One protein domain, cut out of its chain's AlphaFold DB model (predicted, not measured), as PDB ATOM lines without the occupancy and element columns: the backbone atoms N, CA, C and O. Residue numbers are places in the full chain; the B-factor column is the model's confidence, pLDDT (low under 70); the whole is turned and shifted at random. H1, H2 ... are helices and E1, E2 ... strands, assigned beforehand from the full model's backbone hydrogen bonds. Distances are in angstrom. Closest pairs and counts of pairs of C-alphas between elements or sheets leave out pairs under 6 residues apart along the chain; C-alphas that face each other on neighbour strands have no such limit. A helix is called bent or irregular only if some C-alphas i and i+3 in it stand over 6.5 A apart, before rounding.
ATOM      1  N   ILE A   7     160.250 144.025 109.453       96.31
ATOM      2  CA  ILE A   7     160.879 143.351 110.584       96.31
ATOM      3  C   ILE A   7     159.978 142.241 111.118       96.31
ATOM      4  O   ILE A   7     158.749 142.343 111.095       96.31
ATOM      5  N   THR A   8     160.595 141.191 111.650       97.50
ATOM      6  CA  THR A   8     159.880 140.102 112.318       97.50
ATOM      7  C   THR A   8     159.534 140.492 113.750       97.50
ATOM      8  O   THR A   8     160.402 140.914 114.513       97.50
ATOM      9  N   ILE A   9     158.280 140.283 114.143       97.75
ATOM     10  CA  ILE A   9     157.787 140.546 115.492       97.75
ATOM     11  C   ILE A   9     156.970 139.378 116.039       97.75
ATOM     12  O   ILE A   9     156.387 138.585 115.299       97.75
ATOM     13  N   LYS A  10     156.934 139.279 117.370       98.31
ATOM     14  CA  LYS A  10     156.097 138.327 118.098       98.31
ATOM     15  C   LYS A  10     154.819 139.006 118.572       98.31
ATOM     16  O   LYS A  10     154.867 140.123 119.089       98.31
ATOM     17  N   ILE A  11     153.698 138.304 118.487       98.44
ATOM     18  CA  ILE A  11     152.406 138.725 119.035       98.44
ATOM     19  C   ILE A  11     151.914 137.632 119.979       98.44
ATOM     20  O   ILE A  11     152.035 136.443 119.688       98.44
ATOM     21  N   SER A  12     151.360 138.014 121.127       98.31
ATOM     22  CA  SER A  12     150.796 137.030 122.053       98.31
ATOM     23  C   SER A  12     149.447 136.507 121.548       98.31
ATOM     24  O   SER A  12     148.445 137.225 121.604       98.31
ATOM     25  N   GLY A  13     149.394 135.239 121.136       97.94
ATOM     26  CA  GLY A  13     148.165 134.573 120.692       97.94
ATOM     27  C   GLY A  13     147.109 134.507 121.799       97.94
ATOM     28  O   GLY A  13     145.951 134.868 121.587       97.94
ATOM     29  N   LYS A  14     147.523 134.203 123.037       97.50
ATOM     30  CA  LYS A  14     146.645 134.251 124.224       97.50
ATOM     31  C   LYS A  14     145.955 135.609 124.408       97.50
ATOM     32  O   LYS A  14     144.811 135.665 124.856       97.50
ATOM     33  N   MET A  15     146.639 136.711 124.092       98.12
ATOM     34  CA  MET A  15     146.053 138.052 124.193       98.12
ATOM     35  C   MET A  15     145.034 138.312 123.085       98.12
ATOM     36  O   MET A  15     144.025 138.963 123.345       98.12
ATOM     37  N   LEU A  16     145.261 137.777 121.882       98.19
ATOM     38  CA  LEU A  16     144.335 137.902 120.755       98.19
ATOM     39  C   LEU A  16     143.020 137.137 120.982       98.19
ATOM     40  O   LEU A  16     141.977 137.571 120.503       98.19
ATOM     41  N   TRP A  17     143.035 136.074 121.787       97.81
ATOM     42  CA  TRP A  17     141.828 135.336 122.185       97.81
ATOM     43  C   TRP A  17     140.981 136.013 123.277       97.81
ATOM     44  O   TRP A  17     139.883 135.542 123.587       97.81
ATOM     45  N   GLN A  18     141.444 137.120 123.867       98.00
ATOM     46  CA  GLN A  18     140.661 137.860 124.862       98.00
ATOM     47  C   GLN A  18     139.363 138.390 124.255       98.00
ATOM     48  O   GLN A  18     139.350 138.846 123.119       98.00
ATOM     49  N   LYS A  19     138.267 138.322 125.015       98.25
ATOM     50  CA  LYS A  19     136.923 138.621 124.513       98.25
ATOM     51  C   LYS A  19     136.525 140.075 124.751       98.25
ATOM     52  O   LYS A  19     136.654 140.581 125.868       98.25
ATOM     53  N   PHE A  20     135.996 140.713 123.716       98.31
ATOM     54  CA  PHE A  20     135.506 142.087 123.735       98.31
ATOM     55  C   PHE A  20     134.218 142.202 122.920       98.31
ATOM     56  O   PHE A  20     134.041 141.479 121.941       98.31
ATOM     57  N   HIS A  21     133.359 143.150 123.279       97.62
ATOM     58  CA  HIS A  21     132.266 143.576 122.413       97.62
ATOM     59  C   HIS A  21     132.815 144.231 121.137       97.62
ATOM     60  O   HIS A  21     133.858 144.898 121.164       97.62
ATOM     61  N   ILE A  22     132.104 144.067 120.021       95.44
ATOM     62  CA  ILE A  22     132.411 144.745 118.756       95.44
ATOM     63  C   ILE A  22     132.262 146.265 118.930       95.44
ATOM     64  O   ILE A  22     131.378 146.757 119.627       95.44
ATOM     65  N   CYS A  23     133.165 147.036 118.331       91.62
ATOM     66  CA  CYS A  23     133.130 148.494 118.410       91.62
ATOM     67  C   CYS A  23     132.282 149.068 117.264       91.62
ATOM     68  O   CYS A  23     132.829 149.567 116.281       91.62
ATOM     69  N   ASP A  24     130.960 148.962 117.376       94.12
ATOM     70  CA  ASP A  24     130.008 149.548 116.426       94.12
ATOM     71  C   ASP A  24     129.407 150.873 116.939       94.12
ATOM     72  O   ASP A  24     129.586 151.270 118.096       94.12
ATOM     73  N   ALA A  25     128.739 151.604 116.043       95.19
ATOM     74  CA  ALA A  25     128.196 152.927 116.344       95.19
ATOM     75  C   ALA A  25     127.085 152.889 117.405       95.19
ATOM     76  O   ALA A  25     127.020 153.801 118.232       95.19
ATOM     77  N   ASP A  26     126.256 151.843 117.415       96.88
ATOM     78  CA  ASP A  26     125.170 151.687 118.383       96.88
ATOM     79  C   ASP A  26     125.737 151.464 119.789       96.88
ATOM     80  O   ASP A  26     125.449 152.215 120.724       96.88
ATOM     81  N   TYR A  27     126.673 150.524 119.917       96.56
ATOM     82  CA  TYR A  27     127.353 150.226 121.166       96.56
ATOM     83  C   TYR A  27     128.125 151.436 121.704       96.56
ATOM     84  O   TYR A  27     128.105 151.715 122.910       96.56
ATOM     85  N   ILE A  28     128.795 152.197 120.827       95.81
ATOM     86  CA  ILE A  28     129.444 153.457 121.208       95.81
ATOM     87  C   ILE A  28     128.409 154.453 121.720       95.81
ATOM     88  O   ILE A  28     128.586 154.986 122.816       95.81
ATOM     89  N   THR A  29     127.336 154.677 120.972       96.75
ATOM     90  CA  THR A  29     126.341 155.700 121.295       96.75
ATOM     91  C   THR A  29     125.586 155.370 122.568       96.75
ATOM     92  O   THR A  29     125.349 156.261 123.377       96.75
ATOM     93  N   ASN A  30     125.261 154.103 122.813       96.38
ATOM     94  CA  ASN A  30     124.365 153.704 123.894       96.38
ATOM     95  C   ASN A  30     125.099 153.279 125.168       96.38
ATOM     96  O   ASN A  30     124.627 153.590 126.264       96.38
ATOM     97  N   LYS A  31     126.280 152.655 125.058       95.62
ATOM     98  CA  LYS A  31     126.948 152.004 126.198       95.62
ATOM     99  C   LYS A  31     128.382 152.469 126.431       95.62
ATOM    100  O   LYS A  31     128.694 152.993 127.499       95.62
ATOM    101  N   CYS A  32     129.260 152.328 125.439       94.12
ATOM    102  CA  CYS A  32     130.685 152.637 125.589       94.12
ATOM    103  C   CYS A  32     130.967 154.140 125.704       94.12
ATOM    104  O   CYS A  32     131.928 154.544 126.364       94.12
ATOM    105  N   LYS A  33     130.138 154.974 125.067       93.69
ATOM    106  CA  LYS A  33     130.252 156.438 125.006       93.69
ATOM    107  C   LYS A  33     131.632 156.913 124.550       93.69
ATOM    108  O   LYS A  33     132.086 157.961 124.997       93.69
ATOM    109  N   GLY A  34     132.353 156.132 123.741       91.12
ATOM    110  CA  GLY A  34     133.664 156.498 123.187       91.12
ATOM    111  C   GLY A  34     134.734 156.803 124.240       91.12
ATOM    112  O   GLY A  34     135.491 157.765 124.102       91.12
ATOM    113  N   ARG A  35     134.778 156.050 125.345       88.94
ATOM    114  CA  ARG A  35     135.729 156.290 126.453       88.94
ATOM    115  C   ARG A  35     137.148 155.764 126.197       88.94
ATOM    116  O   ARG A  35     138.060 156.019 126.981       88.94
ATOM    117  N   CYS A  36     137.384 155.079 125.076       87.19
ATOM    118  CA  CYS A  36     138.680 154.471 124.749       87.19
ATOM    119  C   CYS A  36     139.845 155.482 124.670       87.19
ATOM    120  O   CYS A  36     140.991 155.139 124.973       87.19
ATOM    121  N   CYS A  37     139.571 156.747 124.334       85.75
ATOM    122  CA  CYS A  37     140.576 157.813 124.293       85.75
ATOM    123  C   CYS A  37     140.809 158.514 125.649       85.75
ATOM    124  O   CYS A  37     141.815 159.214 125.796       85.75
ATOM    125  N   GLU A  38     139.957 158.297 126.657       85.00
ATOM    126  CA  GLU A  38     139.955 159.023 127.941       85.00
ATOM    127  C   GLU A  38     140.909 158.403 128.973       85.00
ATOM    128  O   GLU A  38     140.664 157.312 129.491       85.00
ATOM    129  N   GLY A  39     142.034 159.060 129.252       74.38
ATOM    130  CA  GLY A  39     142.974 158.665 130.304       74.38
ATOM    131  C   GLY A  39     142.622 159.258 131.673       74.38
ATOM    132  O   GLY A  39     141.826 160.189 131.766       74.38
ATOM    133  N   ARG A  40     143.265 158.740 132.730       67.31
ATOM    134  CA  ARG A  40     143.075 159.196 134.121       67.31
ATOM    135  C   ARG A  40     143.358 160.695 134.280       67.31
ATOM    136  O   ARG A  40     142.536 161.408 134.835       67.31
ATOM    137  N   GLU A  41     144.477 161.167 133.733       67.69
ATOM    138  CA  GLU A  41     144.887 162.580 133.809       67.69
ATOM    139  C   GLU A  41     144.541 163.387 132.558       67.69
ATOM    140  O   GLU A  41     144.467 164.608 132.599       67.69
ATOM    141  N   GLY A  42     144.298 162.719 131.431       72.56
ATOM    142  CA  GLY A  42     144.285 163.388 130.134       72.56
ATOM    143  C   GLY A  42     143.422 162.726 129.074       72.56
ATOM    144  O   GLY A  42     142.707 161.748 129.298       72.56
ATOM    145  N   ILE A  43     143.524 163.258 127.868       78.44
ATOM    146  CA  ILE A  43     143.415 162.412 126.689       78.44
ATOM    147  C   ILE A  43     144.668 161.549 126.646       78.44
ATOM    148  O   ILE A  43     145.762 161.969 126.993       78.44
ATOM    149  N   SER A  44     144.489 160.307 126.234       80.19
ATOM    150  CA  SER A  44     145.570 159.327 126.153       80.19
ATOM    151  C   SER A  44     146.001 159.056 124.715       80.19
ATOM    152  O   SER A  44     146.571 158.004 124.431       80.19
ATOM    153  N   VAL A  45     145.660 159.939 123.789       85.94
ATOM    154  CA  VAL A  45     145.978 159.789 122.372       85.94
ATOM    155  C   VAL A  45     147.336 160.416 122.132       85.94
ATOM    156  O   VAL A  45     147.461 161.633 122.221       85.94
ATOM    157  N   VAL A  46     148.319 159.564 121.856       91.69
ATOM    158  CA  VAL A  46     149.639 159.998 121.401       91.69
ATOM    159  C   VAL A  46     149.529 160.349 119.922       91.69
ATOM    160  O   VAL A  46     148.859 159.632 119.172       91.69
ATOM    161  N   VAL A  47     150.173 161.439 119.528       94.50
ATOM    162  CA  VAL A  47     150.361 161.842 118.137       94.50
ATOM    163  C   VAL A  47     151.849 161.743 117.846       94.50
ATOM    164  O   VAL A  47     152.651 162.392 118.514       94.50
ATOM    165  N   HIS A  48     152.215 160.898 116.885       94.88
ATOM    166  CA  HIS A  48     153.602 160.785 116.450       94.88
ATOM    167  C   HIS A  48     154.037 162.077 115.745       94.88
ATOM    168  O   HIS A  48     153.207 162.748 115.133       94.88
ATOM    169  N   GLU A  49     155.323 162.425 115.803       95.00
ATOM    170  CA  GLU A  49     155.854 163.674 115.230       95.00
ATOM    171  C   GLU A  49     155.491 163.857 113.752       95.00
ATOM    172  O   GLU A  49     155.052 164.934 113.350       95.00
ATOM    173  N   SER A  50     155.546 162.776 112.968       95.00
ATOM    174  CA  SER A  50     155.181 162.781 111.546       95.00
ATOM    175  C   SER A  50     153.698 163.079 111.294       95.00
ATOM    176  O   SER A  50     153.317 163.426 110.180       95.00
ATOM    177  N   GLU A  51     152.844 162.962 112.313       96.31
ATOM    178  CA  GLU A  51     151.406 163.215 112.226       96.31
ATOM    179  C   GLU A  51     151.011 164.585 112.793       96.31
ATOM    180  O   GLU A  51     149.874 165.012 112.593       96.31
ATOM    181  N   VAL A  52     151.918 165.289 113.483       96.12
ATOM    182  CA  VAL A  52     151.609 166.533 114.210       96.12
ATOM    183  C   VAL A  52     151.029 167.592 113.282       96.12
ATOM    184  O   VAL A  52     149.991 168.164 113.611       96.12
ATOM    185  N   ALA A  53     151.641 167.826 112.118       96.81
ATOM    186  CA  ALA A  53     151.179 168.845 111.175       96.81
ATOM    187  C   ALA A  53     149.756 168.551 110.668       96.81
ATOM    188  O   ALA A  53     148.878 169.410 110.743       96.81
ATOM    189  N   ARG A  54     149.510 167.307 110.237       97.00
ATOM    190  CA  ARG A  54     148.200 166.841 109.754       97.00
ATOM    191  C   ARG A  54     147.133 166.900 110.844       97.00
ATOM    192  O   ARG A  54     146.017 167.337 110.604       97.00
ATOM    193  N   ILE A  55     147.451 166.464 112.059       97.38
ATOM    194  CA  ILE A  55     146.470 166.497 113.146       97.38
ATOM    195  C   ILE A  55     146.193 167.941 113.580       97.38
ATOM    196  O   ILE A  55     145.037 168.297 113.797       97.38
ATOM    197  N   SER A  56     147.216 168.796 113.633       96.62
ATOM    198  CA  SER A  56     147.068 170.217 113.977       96.62
ATOM    199  C   SER A  56     146.258 170.997 112.939       96.62
ATOM    200  O   SER A  56     145.568 171.944 113.311       96.62
ATOM    201  N   SER A  57     146.254 170.588 111.660       97.06
ATOM    202  CA  SER A  57     145.438 171.251 110.629       97.06
ATOM    203  C   SER A  57     143.928 171.126 110.860       97.06
ATOM    204  O   SER A  57     143.159 171.876 110.271       97.06
ATOM    205  N   TYR A  58     143.490 170.239 111.761       96.06
ATOM    206  CA  TYR A  58     142.104 170.194 112.234       96.06
ATOM    207  C   TYR A  58     141.783 171.216 113.340       96.06
ATOM    208  O   TYR A  58     140.701 171.168 113.925       96.06
ATOM    209  N   GLY A  59     142.713 172.119 113.669       95.50
ATOM    210  CA  GLY A  59     142.519 173.157 114.684       95.50
ATOM    211  C   GLY A  59     142.643 172.659 116.127       95.50
ATOM    212  O   GLY A  59     142.150 173.311 117.046       95.50
ATOM    213  N   VAL A  60     143.280 171.504 116.348       94.75
ATOM    214  CA  VAL A  60     143.547 170.981 117.696       94.75
ATOM    215  C   VAL A  60     144.967 171.295 118.144       94.75
ATOM    216  O   VAL A  60     145.891 171.371 117.339       94.75
ATOM    217  N   VAL A  61     145.148 171.431 119.456       94.88
ATOM    218  CA  VAL A  61     146.463 171.639 120.065       94.88
ATOM    219  C   VAL A  61     147.065 170.290 120.446       94.88
ATOM    220  O   VAL A  61     146.390 169.453 121.049       94.88
ATOM    221  N   ILE A  62     148.343 170.092 120.122       93.94
ATOM    222  CA  ILE A  62     149.133 168.941 120.569       93.94
ATOM    223  C   ILE A  62     150.119 169.428 121.630       93.94
ATOM    224  O   ILE A  62     150.900 170.342 121.387       93.94
ATOM    225  N   GLU A  63     150.081 168.821 122.812       90.88
ATOM    226  CA  GLU A  63     150.897 169.193 123.966       90.88
ATOM    227  C   GLU A  63     151.633 167.956 124.488       90.88
ATOM    228  O   GLU A  63     151.021 166.913 124.723       90.88
ATOM    229  N   ALA A  64     152.961 168.047 124.609       88.19
ATOM    230  CA  ALA A  64     153.831 166.941 125.025       88.19
ATOM    231  C   ALA A  64     153.624 165.624 124.234       88.19
ATOM    232  O   ALA A  64     153.791 164.533 124.777       88.19
ATOM    233  N   GLY A  65     153.247 165.717 122.951       90.38
ATOM    234  CA  GLY A  65     152.965 164.561 122.091       90.38
ATOM    235  C   GLY A  65     151.551 163.984 122.227       90.38
ATOM    236  O   GLY A  65     151.271 162.923 121.675       90.38
ATOM    237  N   PHE A  66     150.640 164.660 122.934       91.94
ATOM    238  CA  PHE A  66     149.249 164.236 123.107       91.94
ATOM    239  C   PHE A  66     148.274 165.268 122.559       91.94
ATOM    240  O   PHE A  66     148.516 166.469 122.636       91.94
ATOM    241  N   ILE A  67     147.119 164.811 122.074       92.88
ATOM    242  CA  ILE A  67     146.005 165.723 121.782       92.88
ATOM    243  C   ILE A  67     145.561 166.383 123.094       92.88
ATOM    244  O   ILE A  67     145.197 165.685 124.044       92.88
ATOM    245  N   LYS A  68     145.561 167.718 123.139       92.06
ATOM    246  CA  LYS A  68     145.081 168.494 124.285       92.06
ATOM    247  C   LYS A  68     143.565 168.371 124.423       92.06
ATOM    248  O   LYS A  68     142.834 168.275 123.439       92.06
ATOM    249  N   ARG A  69     143.088 168.371 125.669       91.12
ATOM    250  CA  ARG A  69     141.653 168.366 125.974       91.12
ATOM    251  C   ARG A  69     140.984 169.663 125.542       91.12
ATOM    252  O   ARG A  69     141.581 170.730 125.637       91.12
ATOM    253  N   ASP A  70     139.736 169.548 125.099       91.00
ATOM    254  CA  ASP A  70     138.870 170.706 124.911       91.00
ATOM    255  C   ASP A  70     138.394 171.266 126.265       91.00
ATOM    256  O   ASP A  70     138.669 170.716 127.337       91.00
ATOM    257  N   ASN A  71     137.637 172.362 126.223       90.44
ATOM    258  CA  ASN A  71     137.040 172.989 127.406       90.44
ATOM    259  C   ASN A  71     136.039 172.089 128.160       90.44
ATOM    260  O   ASN A  71     135.709 172.370 129.308       90.44
ATOM    261  N   ARG A  72     135.576 170.993 127.547       88.19
ATOM    262  CA  ARG A  72     134.714 169.977 128.171       88.19
ATOM    263  C   ARG A  72     135.533 168.865 128.826       88.19
ATOM    264  O   ARG A  72     134.961 167.866 129.254       88.19
ATOM    265  N   ASN A  73     136.859 169.015 128.898       87.69
ATOM    266  CA  ASN A  73     137.795 168.021 129.413       87.69
ATOM    267  C   ASN A  73     137.774 166.703 128.598       87.69
ATOM    268  O   ASN A  73     138.085 165.632 129.126       87.69
ATOM    269  N   ARG A  74     137.409 166.762 127.306       90.00
ATOM    270  CA  ARG A  74     137.295 165.610 126.391       90.00
ATOM    271  C   ARG A  74     138.224 165.755 125.188       90.00
ATOM    272  O   ARG A  74     138.835 166.796 124.970       90.00
ATOM    273  N   CYS A  75     138.330 164.686 124.396       93.31
ATOM    274  CA  CYS A  75     138.924 164.761 123.060       93.31
ATOM    275  C   CYS A  75     138.167 165.797 122.212       93.31
ATOM    276  O   CYS A  75     136.948 165.658 122.107       93.31
ATOM    277  N   PRO A  76     138.844 166.772 121.575       94.50
ATOM    278  CA  PRO A  76     138.191 167.759 120.713       94.50
ATOM    279  C   PRO A  76     137.400 167.126 119.563       94.50
ATOM    280  O   PRO A  76     136.376 167.650 119.141       94.50
ATOM    281  N   PHE A  77     137.833 165.951 119.098       95.31
ATOM    282  CA  PHE A  77     137.153 165.190 118.051       95.31
ATOM    283  C   PHE A  77     135.979 164.347 118.555       95.31
ATOM    284  O   PHE A  77     135.367 163.633 117.764       95.31
ATOM    285  N   LYS A  78     135.685 164.341 119.858       94.50
ATOM    286  CA  LYS A  78     134.585 163.552 120.412       94.50
ATOM    287  C   LYS A  78     133.269 164.308 120.271       94.50
ATOM    288  O   LYS A  78     133.100 165.396 120.822       94.50
ATOM    289  N   GLN A  79     132.337 163.694 119.557       94.75
ATOM    290  CA  GLN A  79     130.985 164.196 119.358       94.75
ATOM    291  C   GLN A  79     130.118 163.945 120.601       94.75
ATOM    292  O   GLN A  79     130.523 163.269 121.553       94.75
ATOM    293  N   ASN A  80     128.929 164.548 120.634       93.19
ATOM    294  CA  ASN A  80     128.049 164.491 121.805       93.19
ATOM    295  C   ASN A  80     127.475 163.089 122.059       93.19
ATOM    296  O   ASN A  80     127.272 162.724 123.214       93.19
ATOM    297  N   ASP A  81     127.295 162.299 121.007       94.50
ATOM    298  CA  ASP A  81     126.934 160.875 121.049       94.50
ATOM    299  C   ASP A  81     128.103 159.959 121.467       94.50
ATOM    300  O   ASP A  81     127.916 158.782 121.766       94.50
ATOM    301  N   GLY A  82     129.322 160.497 121.557       93.81
ATOM    302  CA  GLY A  82     130.534 159.757 121.892       93.81
ATOM    303  C   GLY A  82     131.284 159.192 120.686       93.81
ATOM    304  O   GLY A  82     132.359 158.617 120.884       93.81
ATOM    305  N   LEU A  83     130.785 159.382 119.462       95.69
ATOM    306  CA  LEU A  83     131.509 159.055 118.239       95.69
ATOM    307  C   LEU A  83     132.707 159.998 118.037       95.69
ATOM    308  O   LEU A  83     132.880 161.015 118.714       95.69
ATOM    309  N   CYS A  84     133.598 159.611 117.125       95.06
ATOM    310  CA  CYS A  84     134.805 160.366 116.804       95.06
ATOM    311  C   CYS A  84     134.640 161.034 115.438       95.06
ATOM    312  O   CYS A  84     134.525 160.334 114.438       95.06
ATOM    313  N   GLY A  85     134.702 162.365 115.391       95.06
ATOM    314  CA  GLY A  85     134.512 163.156 114.172       95.06
ATOM    315  C   GLY A  85     135.602 162.982 113.110       95.06
ATOM    316  O   GLY A  85     135.378 163.333 111.962       95.06
ATOM    317  N   ILE A  86     136.755 162.403 113.463       94.50
ATOM    318  CA  ILE A  86     137.821 162.039 112.514       94.50
ATOM    319  C   ILE A  86     137.985 160.519 112.421       94.50
ATOM    320  O   ILE A  86     139.105 160.025 112.341       94.50
ATOM    321  N   HIS A  87     136.889 159.751 112.515       90.69
ATOM    322  CA  HIS A  87     136.942 158.293 112.691       90.69
ATOM    323  C   HIS A  87     137.885 157.583 111.708       90.69
ATOM    324  O   HIS A  87     138.585 156.651 112.125       90.69
ATOM    325  N   ASP A  88     137.907 158.040 110.456       90.56
ATOM    326  CA  ASP A  88     138.693 157.459 109.373       90.56
ATOM    327  C   ASP A  88     140.113 158.015 109.244       90.56
ATOM    328  O   ASP A  88     140.990 157.280 108.789       90.56
ATOM    329  N   ASP A  89     140.364 159.224 109.755       94.62
ATOM    330  CA  ASP A  89     141.672 159.896 109.705       94.62
ATOM    331  C   ASP A  89     142.336 160.067 111.087       94.62
ATOM    332  O   ASP A  89     143.146 160.961 111.354       94.62
ATOM    333  N   LYS A  90     141.987 159.176 112.018       94.88
ATOM    334  CA  LYS A  90     142.597 159.112 113.351       94.88
ATOM    335  C   LYS A  90     144.127 159.034 113.262       94.88
ATOM    336  O   LYS A  90     144.641 158.317 112.402       94.88
ATOM    337  N   PRO A  91     144.861 159.645 114.213       95.62
ATOM    338  CA  PRO A  91     146.298 159.421 114.314       95.62
ATOM    339  C   PRO A  91     146.608 157.941 114.555       95.62
ATOM    340  O   PRO A  91     145.796 157.204 115.134       95.62
ATOM    341  N   PHE A  92     147.798 157.498 114.166       95.69
ATOM    342  CA  PHE A  92     148.236 156.117 114.328       95.69
ATOM    343  C   PHE A  92     148.127 155.667 115.788       95.69
ATOM    344  O   PHE A  92     147.601 154.590 116.065       95.69
ATOM    345  N   GLY A  93     148.496 156.523 116.747       93.75
ATOM    346  CA  GLY A  93     148.364 156.234 118.179       93.75
ATOM    347  C   GLY A  93     146.923 155.980 118.656       93.75
ATOM    348  O   GLY A  93     146.726 155.274 119.648       93.75
ATOM    349  N   CYS A  94     145.911 156.509 117.955       94.38
ATOM    350  CA  CYS A  94     144.499 156.157 118.145       94.38
ATOM    351  C   CYS A  94     144.177 154.798 117.518       94.38
ATOM    352  O   CYS A  94     143.590 153.944 118.181       94.38
ATOM    353  N   ASN A  95     144.556 154.605 116.253       95.25
ATOM    354  CA  ASN A  95     144.255 153.388 115.499       95.25
ATOM    355  C   ASN A  95     144.898 152.151 116.127       95.25
ATOM    356  O   ASN A  95     144.240 151.130 116.268       95.25
ATOM    357  N   ALA A  96     146.142 152.258 116.580       95.56
ATOM    358  CA  ALA A  96     146.878 151.181 117.226       95.56
ATOM    359  C   ALA A  96     146.574 151.040 118.727       95.56
ATOM    360  O   ALA A  96     147.105 150.150 119.382       95.56
ATOM    361  N   SER A  97     145.724 151.903 119.295       93.19
ATOM    362  CA  SER A  97     145.536 152.041 120.743       93.19
ATOM    363  C   SER A  97     145.165 150.758 121.501       93.19
ATOM    364  O   SER A  97     145.550 150.696 122.667       93.19
ATOM    365  N   PRO A  98     144.459 149.748 120.950       95.38
ATOM    366  CA  PRO A  98     144.251 148.474 121.650       95.38
ATOM    367  C   PRO A  98     145.540 147.671 121.876       95.38
ATOM    368  O   PRO A  98     145.621 146.893 122.826       95.38
ATOM    369  N   PHE A  99     146.558 147.891 121.046       96.75
ATOM    370  CA  PHE A  99     147.815 147.153 121.031       96.75
ATOM    371  C   PHE A  99     148.970 147.985 121.609       96.75
ATOM    372  O   PHE A  99     148.943 149.216 121.632       96.75
ATOM    373  N   THR A 100     149.989 147.310 122.136       95.12
ATOM    374  CA  THR A 100     151.274 147.907 122.535       95.12
ATOM    375  C   THR A 100     152.374 146.879 122.411       95.12
ATOM    376  O   THR A 100     152.103 145.681 122.462       95.12
ATOM    377  N   VAL A 101     153.611 147.351 122.343       94.75
ATOM    378  CA  VAL A 101     154.789 146.515 122.553       94.75
ATOM    379  C   VAL A 101     155.075 146.451 124.057       94.75
ATOM    380  O   VAL A 101     154.940 147.456 124.758       94.75
ATOM    381  N   ASN A 102     155.378 145.265 124.580       92.31
ATOM    382  CA  ASN A 102     155.839 145.086 125.957       92.31
ATOM    383  C   ASN A 102     157.373 145.179 126.049       92.31
ATOM    384  O   ASN A 102     158.060 145.358 125.050       92.31
ATOM    385  N   ASP A 103     157.925 145.021 127.249       89.62
ATOM    386  CA  ASP A 103     159.369 145.191 127.472       89.62
ATOM    387  C   ASP A 103     160.229 144.077 126.844       89.62
ATOM    388  O   ASP A 103     161.435 144.242 126.706       89.62
ATOM    389  N   ASN A 104     159.602 142.994 126.371       91.75
ATOM    390  CA  ASN A 104     160.246 141.912 125.622       91.75
ATOM    391  C   ASN A 104     160.097 142.072 124.096       91.75
ATOM    392  O   ASN A 104     160.322 141.112 123.358       91.75
ATOM    393  N   GLY A 105     159.643 143.232 123.606       91.00
ATOM    394  CA  GLY A 105     159.458 143.470 122.171       91.00
ATOM    395  C   GLY A 105     158.269 142.724 121.548       91.00
ATOM    396  O   GLY A 105     158.185 142.607 120.329       91.00
ATOM    397  N   MET A 106     157.344 142.197 122.357       96.19
ATOM    398  CA  MET A 106     156.166 141.461 121.883       96.19
ATOM    399  C   MET A 106     154.929 142.362 121.859       96.19
ATOM    400  O   MET A 106     154.660 143.085 122.822       96.19
ATOM    401  N   ILE A 107     154.131 142.265 120.794       97.50
ATOM    402  CA  ILE A 107     152.835 142.938 120.709       97.50
ATOM    403  C   ILE A 107     151.806 142.206 121.577       97.50
ATOM    404  O   ILE A 107     151.599 140.994 121.477       97.50
ATOM    405  N   ILE A 108     151.141 142.972 122.438       97.56
ATOM    406  CA  ILE A 108     150.100 142.512 123.357       97.56
ATOM    407  C   ILE A 108     148.903 143.467 123.340       97.56
ATOM    408  O   ILE A 108     149.014 144.625 122.932       97.56
ATOM    409  N   ILE A 109     147.765 143.009 123.866       97.31
ATOM    410  CA  ILE A 109     146.633 143.890 124.179       97.31
ATOM    411  C   ILE A 109     146.971 144.744 125.403       97.31
ATOM    412  O   ILE A 109     147.387 144.234 126.450       97.31
ATOM    413  N   ARG A 110     146.751 146.055 125.296       93.81
ATOM    414  CA  ARG A 110     146.966 147.000 126.393       93.81
ATOM    415  C   ARG A 110     146.003 146.720 127.534       93.81
ATOM    416  O   ARG A 110     144.790 146.756 127.357       93.81
ATOM    417  N   ASN A 111     146.547 146.562 128.742       91.94
ATOM    418  CA  ASN A 111     145.760 146.209 129.928       91.94
ATOM    419  C   ASN A 111     144.579 147.159 130.187       91.94
ATOM    420  O   ASN A 111     143.528 146.724 130.634       91.94
ATOM    421  N   ARG A 112     144.713 148.446 129.841       89.94
ATOM    422  CA  ARG A 112     143.626 149.424 129.983       89.94
ATOM    423  C   ARG A 112     142.352 149.046 129.225       89.94
ATOM    424  O   ARG A 112     141.275 149.358 129.712       89.94
ATOM    425  N   TYR A 113     142.445 148.355 128.089       92.81
ATOM    426  CA  TYR A 113     141.251 147.919 127.361       92.81
ATOM    427  C   TYR A 113     140.433 146.894 128.148       92.81
ATOM    428  O   TYR A 113     139.217 146.857 128.009       92.81
ATOM    429  N   ARG A 114     141.068 146.146 129.060       94.31
ATOM    430  CA  ARG A 114     140.381 145.233 129.987       94.31
ATOM    431  C   ARG A 114     139.639 145.939 131.114       94.31
ATOM    432  O   ARG A 114     138.882 145.301 131.833       94.31
ATOM    433  N   LEU A 115     139.897 147.231 131.302       92.56
ATOM    434  CA  LEU A 115     139.229 148.058 132.305       92.56
ATOM    435  C   LEU A 115     138.007 148.781 131.723       92.56
ATOM    436  O   LEU A 115     137.297 149.466 132.453       92.56
ATOM    437  N   PHE A 116     137.778 148.678 130.412       92.94
ATOM    438  CA  PHE A 116     136.620 149.279 129.767       92.94
ATOM    439  C   PHE A 116     135.425 148.337 129.761       92.94
ATOM    440  O   PHE A 116     135.568 147.118 129.757       92.94
ATOM    441  N   CYS A 117     134.237 148.933 129.675       94.88
ATOM    442  CA  CYS A 117     132.967 148.213 129.649       94.88
ATOM    443  C   CYS A 117     132.814 147.241 128.474       94.88
ATOM    444  O   CYS A 117     131.952 146.387 128.542       94.88
ATOM    445  N   CYS A 118     133.602 147.358 127.397       95.94
ATOM    446  CA  CYS A 118     133.555 146.409 126.283       95.94
ATOM    447  C   CYS A 118     134.262 145.082 126.581       95.94
ATOM    448  O   CYS A 118     134.039 144.111 125.866       95.94
ATOM    449  N   TYR A 119     135.135 145.015 127.588       97.19
ATOM    450  CA  TYR A 119     135.839 143.778 127.905       97.19
ATOM    451  C   TYR A 119     134.883 142.757 128.523       97.19
ATOM    452  O   TYR A 119     134.262 143.032 129.546       97.19
ATOM    453  N   LYS A 120     134.801 141.571 127.903       96.06
ATOM    454  CA  LYS A 120     133.880 140.475 128.261       96.06
ATOM    455  C   LYS A 120     132.386 140.835 128.245       96.06
ATOM    456  O   LYS A 120     131.588 140.094 128.810       96.06
ATOM    457  N   ASP A 121     132.006 141.929 127.596       97.38
ATOM    458  CA  ASP A 121     130.601 142.295 127.434       97.38
ATOM    459  C   ASP A 121     129.970 141.610 126.218       97.38
ATOM    460  O   ASP A 121     130.663 141.334 125.240       97.38
ATOM    461  N   LEU A 122     128.673 141.301 126.300       95.88
ATOM    462  CA  LEU A 122     127.972 140.465 125.323       95.88
ATOM    463  C   LEU A 122     127.216 141.288 124.264       95.88
ATOM    464  O   LEU A 122     126.588 142.281 124.631       95.88
ATOM    465  N   PRO A 123     127.178 140.824 122.997       95.94
ATOM    466  CA  PRO A 123     127.944 139.703 122.442       95.94
ATOM    467  C   PRO A 123     129.455 139.985 122.417       95.94
ATOM    468  O   PRO A 123     129.889 141.097 122.135       95.94
ATOM    469  N   SER A 124     130.263 138.958 122.697       96.56
ATOM    470  CA  SER A 124     131.721 139.095 122.786       96.56
ATOM    471  C   SER A 124     132.436 138.241 121.741       96.56
ATOM    472  O   SER A 124     132.149 137.051 121.600       96.56
ATOM    473  N   VAL A 125     133.415 138.832 121.063       97.81
ATOM    474  CA  VAL A 125     134.269 138.182 120.060       97.81
ATOM    475  C   VAL A 125     135.745 138.282 120.469       97.81
ATOM    476  O   VAL A 125     136.082 139.106 121.328       97.81
ATOM    477  N   PRO A 126     136.646 137.431 119.944       98.12
ATOM    478  CA  PRO A 126     138.085 137.571 120.178       98.12
ATOM    479  C   PRO A 126     138.627 138.954 119.787       98.12
ATOM    480  O   PRO A 126     138.095 139.627 118.906       98.12
ATOM    481  N   ALA A 127     139.733 139.367 120.402       98.06
ATOM    482  CA  ALA A 127     140.343 140.675 120.192       98.06
ATOM    483  C   ALA A 127     140.825 140.883 118.750       98.06
ATOM    484  O   ALA A 127     140.780 142.004 118.248       98.06
ATOM    485  N   PHE A 128     141.270 139.821 118.068       97.56
ATOM    486  CA  PHE A 128     141.653 139.916 116.656       97.56
ATOM    487  C   PHE A 128     140.463 140.231 115.733       97.56
ATOM    488  O   PHE A 128     140.667 140.813 114.671       97.56
ATOM    489  N   GLU A 129     139.230 139.927 116.156       97.56
ATOM    490  CA  GLU A 129     138.003 140.309 115.449       97.56
ATOM    491  C   GLU A 129     137.529 141.700 115.884       97.56
ATOM    492  O   GLU A 129     137.398 142.600 115.052       97.56
ATOM    493  N   SER A 130     137.347 141.925 117.191       97.38
ATOM    494  CA  SER A 130     136.833 143.204 117.719       97.38
ATOM    495  C   SER A 130     137.753 144.394 117.423       97.38
ATOM    496  O   SER A 130     137.302 145.541 117.351       97.38
ATOM    497  N   HIS A 131     139.053 144.140 117.260       96.88
ATOM    498  CA  HIS A 131     140.075 145.137 116.957       96.88
ATOM    499  C   HIS A 131     140.741 144.893 115.594       96.88
ATOM    500  O   HIS A 131     141.846 145.389 115.359       96.88
ATOM    501  N   LYS A 132     140.065 144.201 114.660       97.06
ATOM    502  CA  LYS A 132     140.593 143.919 113.311       97.06
ATOM    503  C   LYS A 132     141.071 145.180 112.590       97.06
ATOM    504  O   LYS A 132     142.159 145.197 112.030       97.06
ATOM    505  N   ARG A 133     140.312 146.280 112.668       95.56
ATOM    506  CA  ARG A 133     140.694 147.568 112.053       95.56
ATOM    507  C   ARG A 133     142.034 148.095 112.576       95.56
ATOM    508  O   ARG A 133     142.809 148.660 111.810       95.56
ATOM    509  N   SER A 134     142.320 147.903 113.861       96.69
ATOM    510  CA  SER A 134     143.602 148.276 114.459       96.69
ATOM    511  C   SER A 134     144.736 147.390 113.947       96.69
ATOM    512  O   SER A 134     145.785 147.919 113.595       96.69
ATOM    513  N   LEU A 135     144.516 146.074 113.841       97.94
ATOM    514  CA  LEU A 135     145.492 145.160 113.242       97.94
ATOM    515  C   LEU A 135     145.792 145.537 111.784       97.94
ATOM    516  O   LEU A 135     146.957 145.664 111.428       97.94
ATOM    517  N   LEU A 136     144.764 145.829 110.980       97.50
ATOM    518  CA  LEU A 136     144.926 146.244 109.579       97.50
ATOM    519  C   LEU A 136     145.768 147.516 109.450       97.50
ATOM    520  O   LEU A 136     146.615 147.612 108.570       97.50
ATOM    521  N   LYS A 137     145.578 148.491 110.347       96.25
ATOM    522  CA  LYS A 137     146.382 149.722 110.352       96.25
ATOM    523  C   LYS A 137     147.836 149.493 110.777       96.25
ATOM    524  O   LYS A 137     148.693 150.277 110.382       96.25
ATOM    525  N   ILE A 138     148.113 148.462 111.575       97.50
ATOM    526  CA  ILE A 138     149.464 148.141 112.054       97.50
ATOM    527  C   ILE A 138     150.224 147.272 111.043       97.50
ATOM    528  O   ILE A 138     151.392 147.544 110.771       97.50
ATOM    529  N   PHE A 139     149.580 146.239 110.501       97.62
ATOM    530  CA  PHE A 139     150.240 145.169 109.744       97.62
ATOM    531  C   PHE A 139     149.905 145.165 108.246       97.62
ATOM    532  O   PHE A 139     150.681 144.640 107.457       97.62
ATOM    533  N   GLY A 140     148.793 145.780 107.834       97.00
ATOM    534  CA  GLY A 140     148.255 145.626 106.479       97.00
ATOM    535  C   GLY A 140     147.409 144.358 106.324       97.00
ATOM    536  O   GLY A 140     147.323 143.539 107.232       97.00
ATOM    537  N   GLU A 141     146.728 144.226 105.190       97.12
ATOM    538  CA  GLU A 141     145.722 143.177 104.966       97.12
ATOM    539  C   GLU A 141     146.319 141.765 104.929       97.12
ATOM    540  O   GLU A 141     145.946 140.932 105.752       97.12
ATOM    541  N   GLU A 142     147.311 141.541 104.062       97.06
ATOM    542  CA  GLU A 142     147.978 140.241 103.884       97.06
ATOM    543  C   GLU A 142     148.495 139.670 105.212       97.06
ATOM    544  O   GLU A 142     148.271 138.508 105.556       97.06
ATOM    545  N   GLU A 143     149.158 140.509 106.003       98.12
ATOM    546  CA  GLU A 143     149.745 140.060 107.252       98.12
ATOM    547  C   GLU A 143     148.689 139.832 108.344       98.12
ATOM    548  O   GLU A 143     148.846 138.940 109.178       98.12
ATOM    549  N   VAL A 144     147.581 140.579 108.341       98.38
ATOM    550  CA  VAL A 144     146.466 140.302 109.257       98.38
ATOM    551  C   VAL A 144     145.852 138.938 108.986       98.38
ATOM    552  O   VAL A 144     145.554 138.222 109.943       98.38
ATOM    553  N   ASP A 145     145.709 138.545 107.725       98.31
ATOM    554  CA  ASP A 145     145.205 137.216 107.383       98.31
ATOM    555  C   ASP A 145     146.169 136.115 107.851       98.31
ATOM    556  O   ASP A 145     145.737 135.118 108.440       98.31
ATOM    557  N   ASN A 146     147.483 136.331 107.712       98.00
ATOM    558  CA  ASN A 146     148.505 135.441 108.273       98.00
ATOM    559  C   ASN A 146     148.418 135.341 109.811       98.00
ATOM    560  O   ASN A 146     148.450 134.240 110.368       98.00
ATOM    561  N   ILE A 147     148.257 136.472 110.508       98.44
ATOM    562  CA  ILE A 147     148.062 136.508 111.966       98.44
ATOM    563  C   ILE A 147     146.821 135.697 112.351       98.44
ATOM    564  O   ILE A 147     146.897 134.856 113.243       98.44
ATOM    565  N   ILE A 148     145.685 135.928 111.689       98.12
ATOM    566  CA  ILE A 148     144.420 135.246 111.996       98.12
ATOM    567  C   ILE A 148     144.545 133.738 111.755       98.12
ATOM    568  O   ILE A 148     144.117 132.956 112.601       98.12
ATOM    569  N   SER A 149     145.186 133.320 110.661       98.06
ATOM    570  CA  SER A 149     145.459 131.905 110.378       98.06
ATOM    571  C   SER A 149     146.253 131.240 111.509       98.06
ATOM    572  O   SER A 149     145.846 130.213 112.053       98.06
ATOM    573  N   GLN A 150     147.343 131.871 111.953       98.19
ATOM    574  CA  GLN A 150     148.153 131.370 113.067       98.19
ATOM    575  C   GLN A 150     147.385 131.340 114.401       98.19
ATOM    576  O   GLN A 150     147.541 130.402 115.183       98.19
ATOM    577  N   VAL A 151     146.534 132.336 114.666       96.56
ATOM    578  CA  VAL A 151     145.695 132.384 115.877       96.56
ATOM    579  C   VAL A 151     144.645 131.276 115.879       96.56
ATOM    580  O   VAL A 151     144.413 130.667 116.926       96.56
ATOM    581  N   ASN A 152     144.044 130.989 114.722       95.75
ATOM    582  CA  ASN A 152     143.085 129.898 114.542       95.75
ATOM    583  C   ASN A 152     143.744 128.516 114.671       95.75
ATOM    584  O   ASN A 152     143.094 127.575 115.109       95.75
ATOM    585  N   ASN A 153     145.049 128.415 114.408       96.44
ATOM    586  CA  ASN A 153     145.861 127.240 114.741       96.44
ATOM    587  C   ASN A 153     146.269 127.181 116.228       96.44
ATOM    588  O   ASN A 153     147.119 126.377 116.604       96.44
ATOM    589  N   HIS A 154     145.685 128.032 117.080       93.94
ATOM    590  CA  HIS A 154     145.903 128.086 118.528       93.94
ATOM    591  C   HIS A 154     147.369 128.269 118.953       93.94
ATOM    592  O   HIS A 154     147.766 127.840 120.036       93.94
ATOM    593  N   LEU A 155     148.178 128.945 118.133       95.69
ATOM    594  CA  LEU A 155     149.560 129.245 118.490       95.69
ATOM    595  C   LEU A 155     149.623 130.272 119.634       95.69
ATOM    596  O   LEU A 155     149.026 131.348 119.567       95.69
ATOM    597  N   ASP A 156     150.404 129.969 120.674       95.69
ATOM    598  CA  ASP A 156     150.609 130.874 121.815       95.69
ATOM    599  C   ASP A 156     151.419 132.125 121.444       95.69
ATOM    600  O   ASP A 156     151.196 133.217 121.985       95.69
ATOM    601  N   ILE A 157     152.362 131.965 120.514       98.06
ATOM    602  CA  ILE A 157     153.201 133.027 119.964       98.06
ATOM    603  C   ILE A 157     152.991 133.046 118.456       98.06
ATOM    604  O   ILE A 157     153.332 132.092 117.763       98.06
ATOM    605  N   ILE A 158     152.471 134.163 117.966       98.19
ATOM    606  CA  ILE A 158     152.314 134.437 116.541       98.19
ATOM    607  C   ILE A 158     153.571 135.150 116.063       98.19
ATOM    608  O   ILE A 158     154.023 136.098 116.715       98.19
ATOM    609  N   VAL A 159     154.128 134.712 114.939       98.00
ATOM    610  CA  VAL A 159     155.265 135.375 114.294       98.00
ATOM    611  C   VAL A 159     154.759 136.077 113.048       98.00
ATOM    612  O   VAL A 159     154.115 135.467 112.200       98.00
ATOM    613  N   SER A 160     155.024 137.373 112.957       97.69
ATOM    614  CA  SER A 160     154.439 138.239 111.941       97.69
ATOM    615  C   SER A 160     155.452 139.274 111.460       97.69
ATOM    616  O   SER A 160     156.482 139.484 112.109       97.69
ATOM    617  N   LYS A 161     155.185 139.906 110.316       97.75
ATOM    618  CA  LYS A 161     156.011 140.978 109.756       97.75
ATOM    619  C   LYS A 161     155.331 142.331 109.894       97.75
ATOM    620  O   LYS A 161     154.182 142.508 109.533       97.75
ATOM    621  N   ILE A 162     156.056 143.325 110.374       97.19
ATOM    622  CA  ILE A 162     155.568 144.704 110.478       97.19
ATOM    623  C   ILE A 162     156.544 145.626 109.756       97.19
ATOM    624  O   ILE A 162     157.744 145.354 109.742       97.19
ATOM    625  N   SER A 163     156.061 146.720 109.160       96.88
ATOM    626  CA  SER A 163     156.978 147.722 108.613       96.88
ATOM    627  C   SER A 163     157.823 148.337 109.728       96.88
ATOM    628  O   SER A 163     157.327 148.593 110.833       96.88
ATOM    629  N   SER A 164     159.098 148.600 109.449       95.06
ATOM    630  CA  SER A 164     159.996 149.232 110.419       95.06
ATOM    631  C   SER A 164     159.461 150.592 110.877       95.06
ATOM    632  O   SER A 164     159.534 150.914 112.064       95.06
ATOM    633  N   TYR A 165     158.796 151.329 109.980       95.06
ATOM    634  CA  TYR A 165     158.068 152.556 110.309       95.06
ATOM    635  C   TYR A 165     156.951 152.331 111.345       95.06
ATOM    636  O   TYR A 165     156.951 152.977 112.394       95.06
ATOM    637  N   ASN A 166     156.015 151.402 111.107       96.12
ATOM    638  CA  ASN A 166     154.904 151.166 112.037       96.12
ATOM    639  C   ASN A 166     155.401 150.639 113.386       96.12
ATOM    640  O   ASN A 166     154.863 151.013 114.432       96.12
ATOM    641  N   TYR A 167     156.442 149.804 113.382       95.38
ATOM    642  CA  TYR A 167     157.072 149.355 114.617       95.38
ATOM    643  C   TYR A 167     157.700 150.510 115.398       95.38
ATOM    644  O   TYR A 167     157.447 150.635 116.597       95.38
ATOM    645  N   LYS A 168     158.458 151.386 114.726       94.19
ATOM    646  CA  LYS A 168     159.029 152.587 115.342       94.19
ATOM    647  C   LYS A 168     157.934 153.446 115.973       94.19
ATOM    648  O   LYS A 168     158.019 153.756 117.156       94.19
ATOM    649  N   VAL A 169     156.850 153.724 115.248       94.81
ATOM    650  CA  VAL A 169     155.735 154.535 115.763       94.81
ATOM    651  C   VAL A 169     155.051 153.862 116.966       94.81
ATOM    652  O   VAL A 169     154.693 154.532 117.937       94.81
ATOM    653  N   LEU A 170     154.875 152.533 116.960       94.25
ATOM    654  CA  LEU A 170     154.371 151.786 118.123       94.25
ATOM    655  C   LEU A 170     155.293 151.920 119.344       94.25
ATOM    656  O   LEU A 170     154.802 152.116 120.460       94.25
ATOM    657  N   MET A 171     156.605 151.817 119.137       93.56
ATOM    658  CA  MET A 171     157.609 151.956 120.191       93.56
ATOM    659  C   MET A 171     157.660 153.378 120.746       93.56
ATOM    660  O   MET A 171     157.605 153.557 121.964       93.56
ATOM    661  N   ASP A 172     157.663 154.386 119.880       92.56
ATOM    662  CA  ASP A 172     157.659 155.797 120.267       92.56
ATOM    663  C   ASP A 172     156.387 156.127 121.070       92.56
ATOM    664  O   ASP A 172     156.450 156.748 122.136       92.56
ATOM    665  N   ASN A 173     155.234 155.582 120.663       89.81
ATOM    666  CA  ASN A 173     153.986 155.668 121.426       89.81
ATOM    667  C   ASN A 173     154.083 155.011 122.815       89.81
ATOM    668  O   ASN A 173     153.535 155.542 123.788       89.81
ATOM    669  N   HIS A 174     154.736 153.851 122.931       89.31
ATOM    670  CA  HIS A 174     154.958 153.165 124.213       89.31
ATOM    671  C   HIS A 174     155.851 153.993 125.143       89.31
ATOM    672  O   HIS A 174     155.496 154.220 126.303       89.31
ATOM    673  N   ILE A 175     156.960 154.516 124.617       89.00
ATOM    674  CA  ILE A 175     157.914 155.361 125.348       89.00
ATOM    675  C   ILE A 175     157.234 156.641 125.838       89.00
ATOM    676  O   ILE A 175     157.306 156.964 127.027       89.00
ATOM    677  N   CYS A 176     156.516 157.335 124.951       86.88
ATOM    678  CA  CYS A 176     155.785 158.559 125.267       86.88
ATOM    679  C   CYS A 176     154.811 158.348 126.445       86.88
ATOM    680  O   CYS A 176     154.775 159.129 127.397       86.88
ATOM    681  N   ARG A 177     154.089 157.218 126.460       83.19
ATOM    682  CA  ARG A 177     153.163 156.857 127.550       83.19
ATOM    683  C   ARG A 177     153.867 156.514 128.863       83.19
ATOM    684  O   ARG A 177     153.324 156.817 129.926       83.19
ATOM    685  N   LYS A 178     155.040 155.873 128.817       82.62
ATOM    686  CA  LYS A 178     155.825 155.556 130.021       82.62
ATOM    687  C   LYS A 178     156.344 156.815 130.716       82.62
ATOM    688  O   LYS A 178     156.290 156.866 131.942       82.62
ATOM    689  N   ARG A 179     156.774 157.835 129.961       79.19
ATOM    690  CA  ARG A 179     157.261 159.113 130.523       79.19
ATOM    691  C   ARG A 179     156.216 159.785 131.425       79.19
ATOM    692  O   ARG A 179     156.562 160.237 132.509       79.19
ATOM    693  N   ILE A 180     154.941 159.764 131.029       70.62
ATOM    694  CA  ILE A 180     153.841 160.329 131.833       70.62
ATOM    695  C   ILE A 180     153.592 159.517 133.108       70.62
ATOM    696  O   ILE A 180     153.543 160.074 134.200       70.62
ATOM    697  N   ASN A 181     153.478 158.190 132.998       62.16
ATOM    698  CA  ASN A 181     153.171 157.343 134.158       62.16
ATOM    699  C   ASN A 181     154.329 157.251 135.173       62.16
ATOM    700  O   ASN A 181     154.105 156.838 136.306       62.16
ATOM    701  N   GLY A 182     155.554 157.607 134.769       58.62
ATOM    702  CA  GLY A 182     156.752 157.612 135.614       58.62
ATOM    703  C   GLY A 182     156.973 158.890 136.434       58.62
ATOM    704  O   GLY A 182     157.986 158.986 137.121       58.62
ATOM    705  N   GLY A 183     156.072 159.879 136.367       43.03
ATOM    706  CA  GLY A 183     156.090 161.052 137.253       43.03
ATOM    707  C   GLY A 183     157.241 162.046 137.042       43.03
ATOM    708  O   GLY A 183     157.434 162.933 137.870       43.03
TER     709      GLY A 183
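What this domain is: This is residues 7 to 183 of the 191 residues of the protein "Putative zinc-or iron-chelating protein" of viral metagenome (UniProt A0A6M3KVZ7). A strongly twisted sheet of four strands makes one end of the domain, with H8 and the long H9 over one face, and a long run of loops with H3 makes the other end. H4 lies between them near the middle, packed on H7 and H9, and the small strand pair E2 and E5 has H6 beside it. The printed part has 177 residues with nine named helices and six named strands, in the order E1 H1 E2 H2 H3 H4 E3 E4 H5 E5 H6 H7 H8 E6 H9. The larger sheet runs E3 E4 E1 E6 and is mixed, and E2 and E5 are antiparallel; the class is mixed, helices and strands. The whole is compact, with a radius of gyration of the C-alphas of 15.9 A and spans of 48 by 35 by 31 A.

How they stand to each other: E1, residues 7 to 12, is antiparallel to E6, residues 157 to 163, with N 9 and O 160 2.8 A apart. E1 is parallel to E4, residues 106 to 109, with N 107 and O 10 2.8 A apart. E3, residues 99 to 101, forms a hairpin with E4, with N 108 and O 100 2.9 A apart. The sheet is only just strongly twisted, its C-alphas up to 4.2 A off the best plane. H8, residues 141 to 152, and H9, residues 164 to 181, are on the same face, making two layers, helices on one face of a sheet. H8 lies over E6 at a height of 8.9 A over the sheet and runs along the strands, at 4 degrees to E6 on the local plane. H9, at 8.6 A, runs across the strands, at 70 degrees to E3 on the local plane. H7, residues 132 to 139, only grazes the sheet. H4, residues 92 to 95, touches H7, the closest C-alphas being Asn 95 and Ser 134, 5.3 A apart. H4 also touches H9, by residues 169 to 173 of H9 alone, with the C-alphas of Gly 93 and Asn 173 closest, 6.5 A. H1, residues 13 to 16, at the sheet's level, only just touches H6, residues 127 to 130, with 3 pairs of C-alphas within 8 A; the closest are Leu 16 and Ala 127, 4.9 A. E2, residues 19 to 21, is antiparallel to E5, residues 124 to 126, with N 20 and O 125 2.9 A apart. H2, residues 25 to 32, H3, residues 49 to 56, and H5, residues 111 to 115, touch no helix. Every O i to N i+4 pair is within hydrogen-bond range in H7 and H8, against 3 of 4 in H2, 2 of 4 in H3, 13 of 14 in H9 and 0 of 1 in H5, where 2 of 2 O i to N i+3 pairs are; H1, H4 and H6 are too short for such a pair.

Where its parts are: E1 begins at C-alpha 7, (160.879, 143.351, 110.584), and is 16.5 A long; E6 is 18.9 A and H8 16.6 A. H9, 26.0 A, ends at C-alpha 181, (153.171, 157.343, 134.158). H3, 11.0 A, is irregular, with C-alphas 50 and 53 7.3 A apart; H2, 9.6 A, is only just so, with C-alphas 29 and 32 6.8 A apart.

The domain as a whole: The C-alphas farthest apart, Asn 71 and Asn 153, are 48.3 A apart. The printed part has no cut. The links H2 to H3, 16 residues, and H3 to H4, 35 residues, are long. The mean pLDDT of the printed part is 93.1, and residues 40 to 41 and 181 to 183 are under 70.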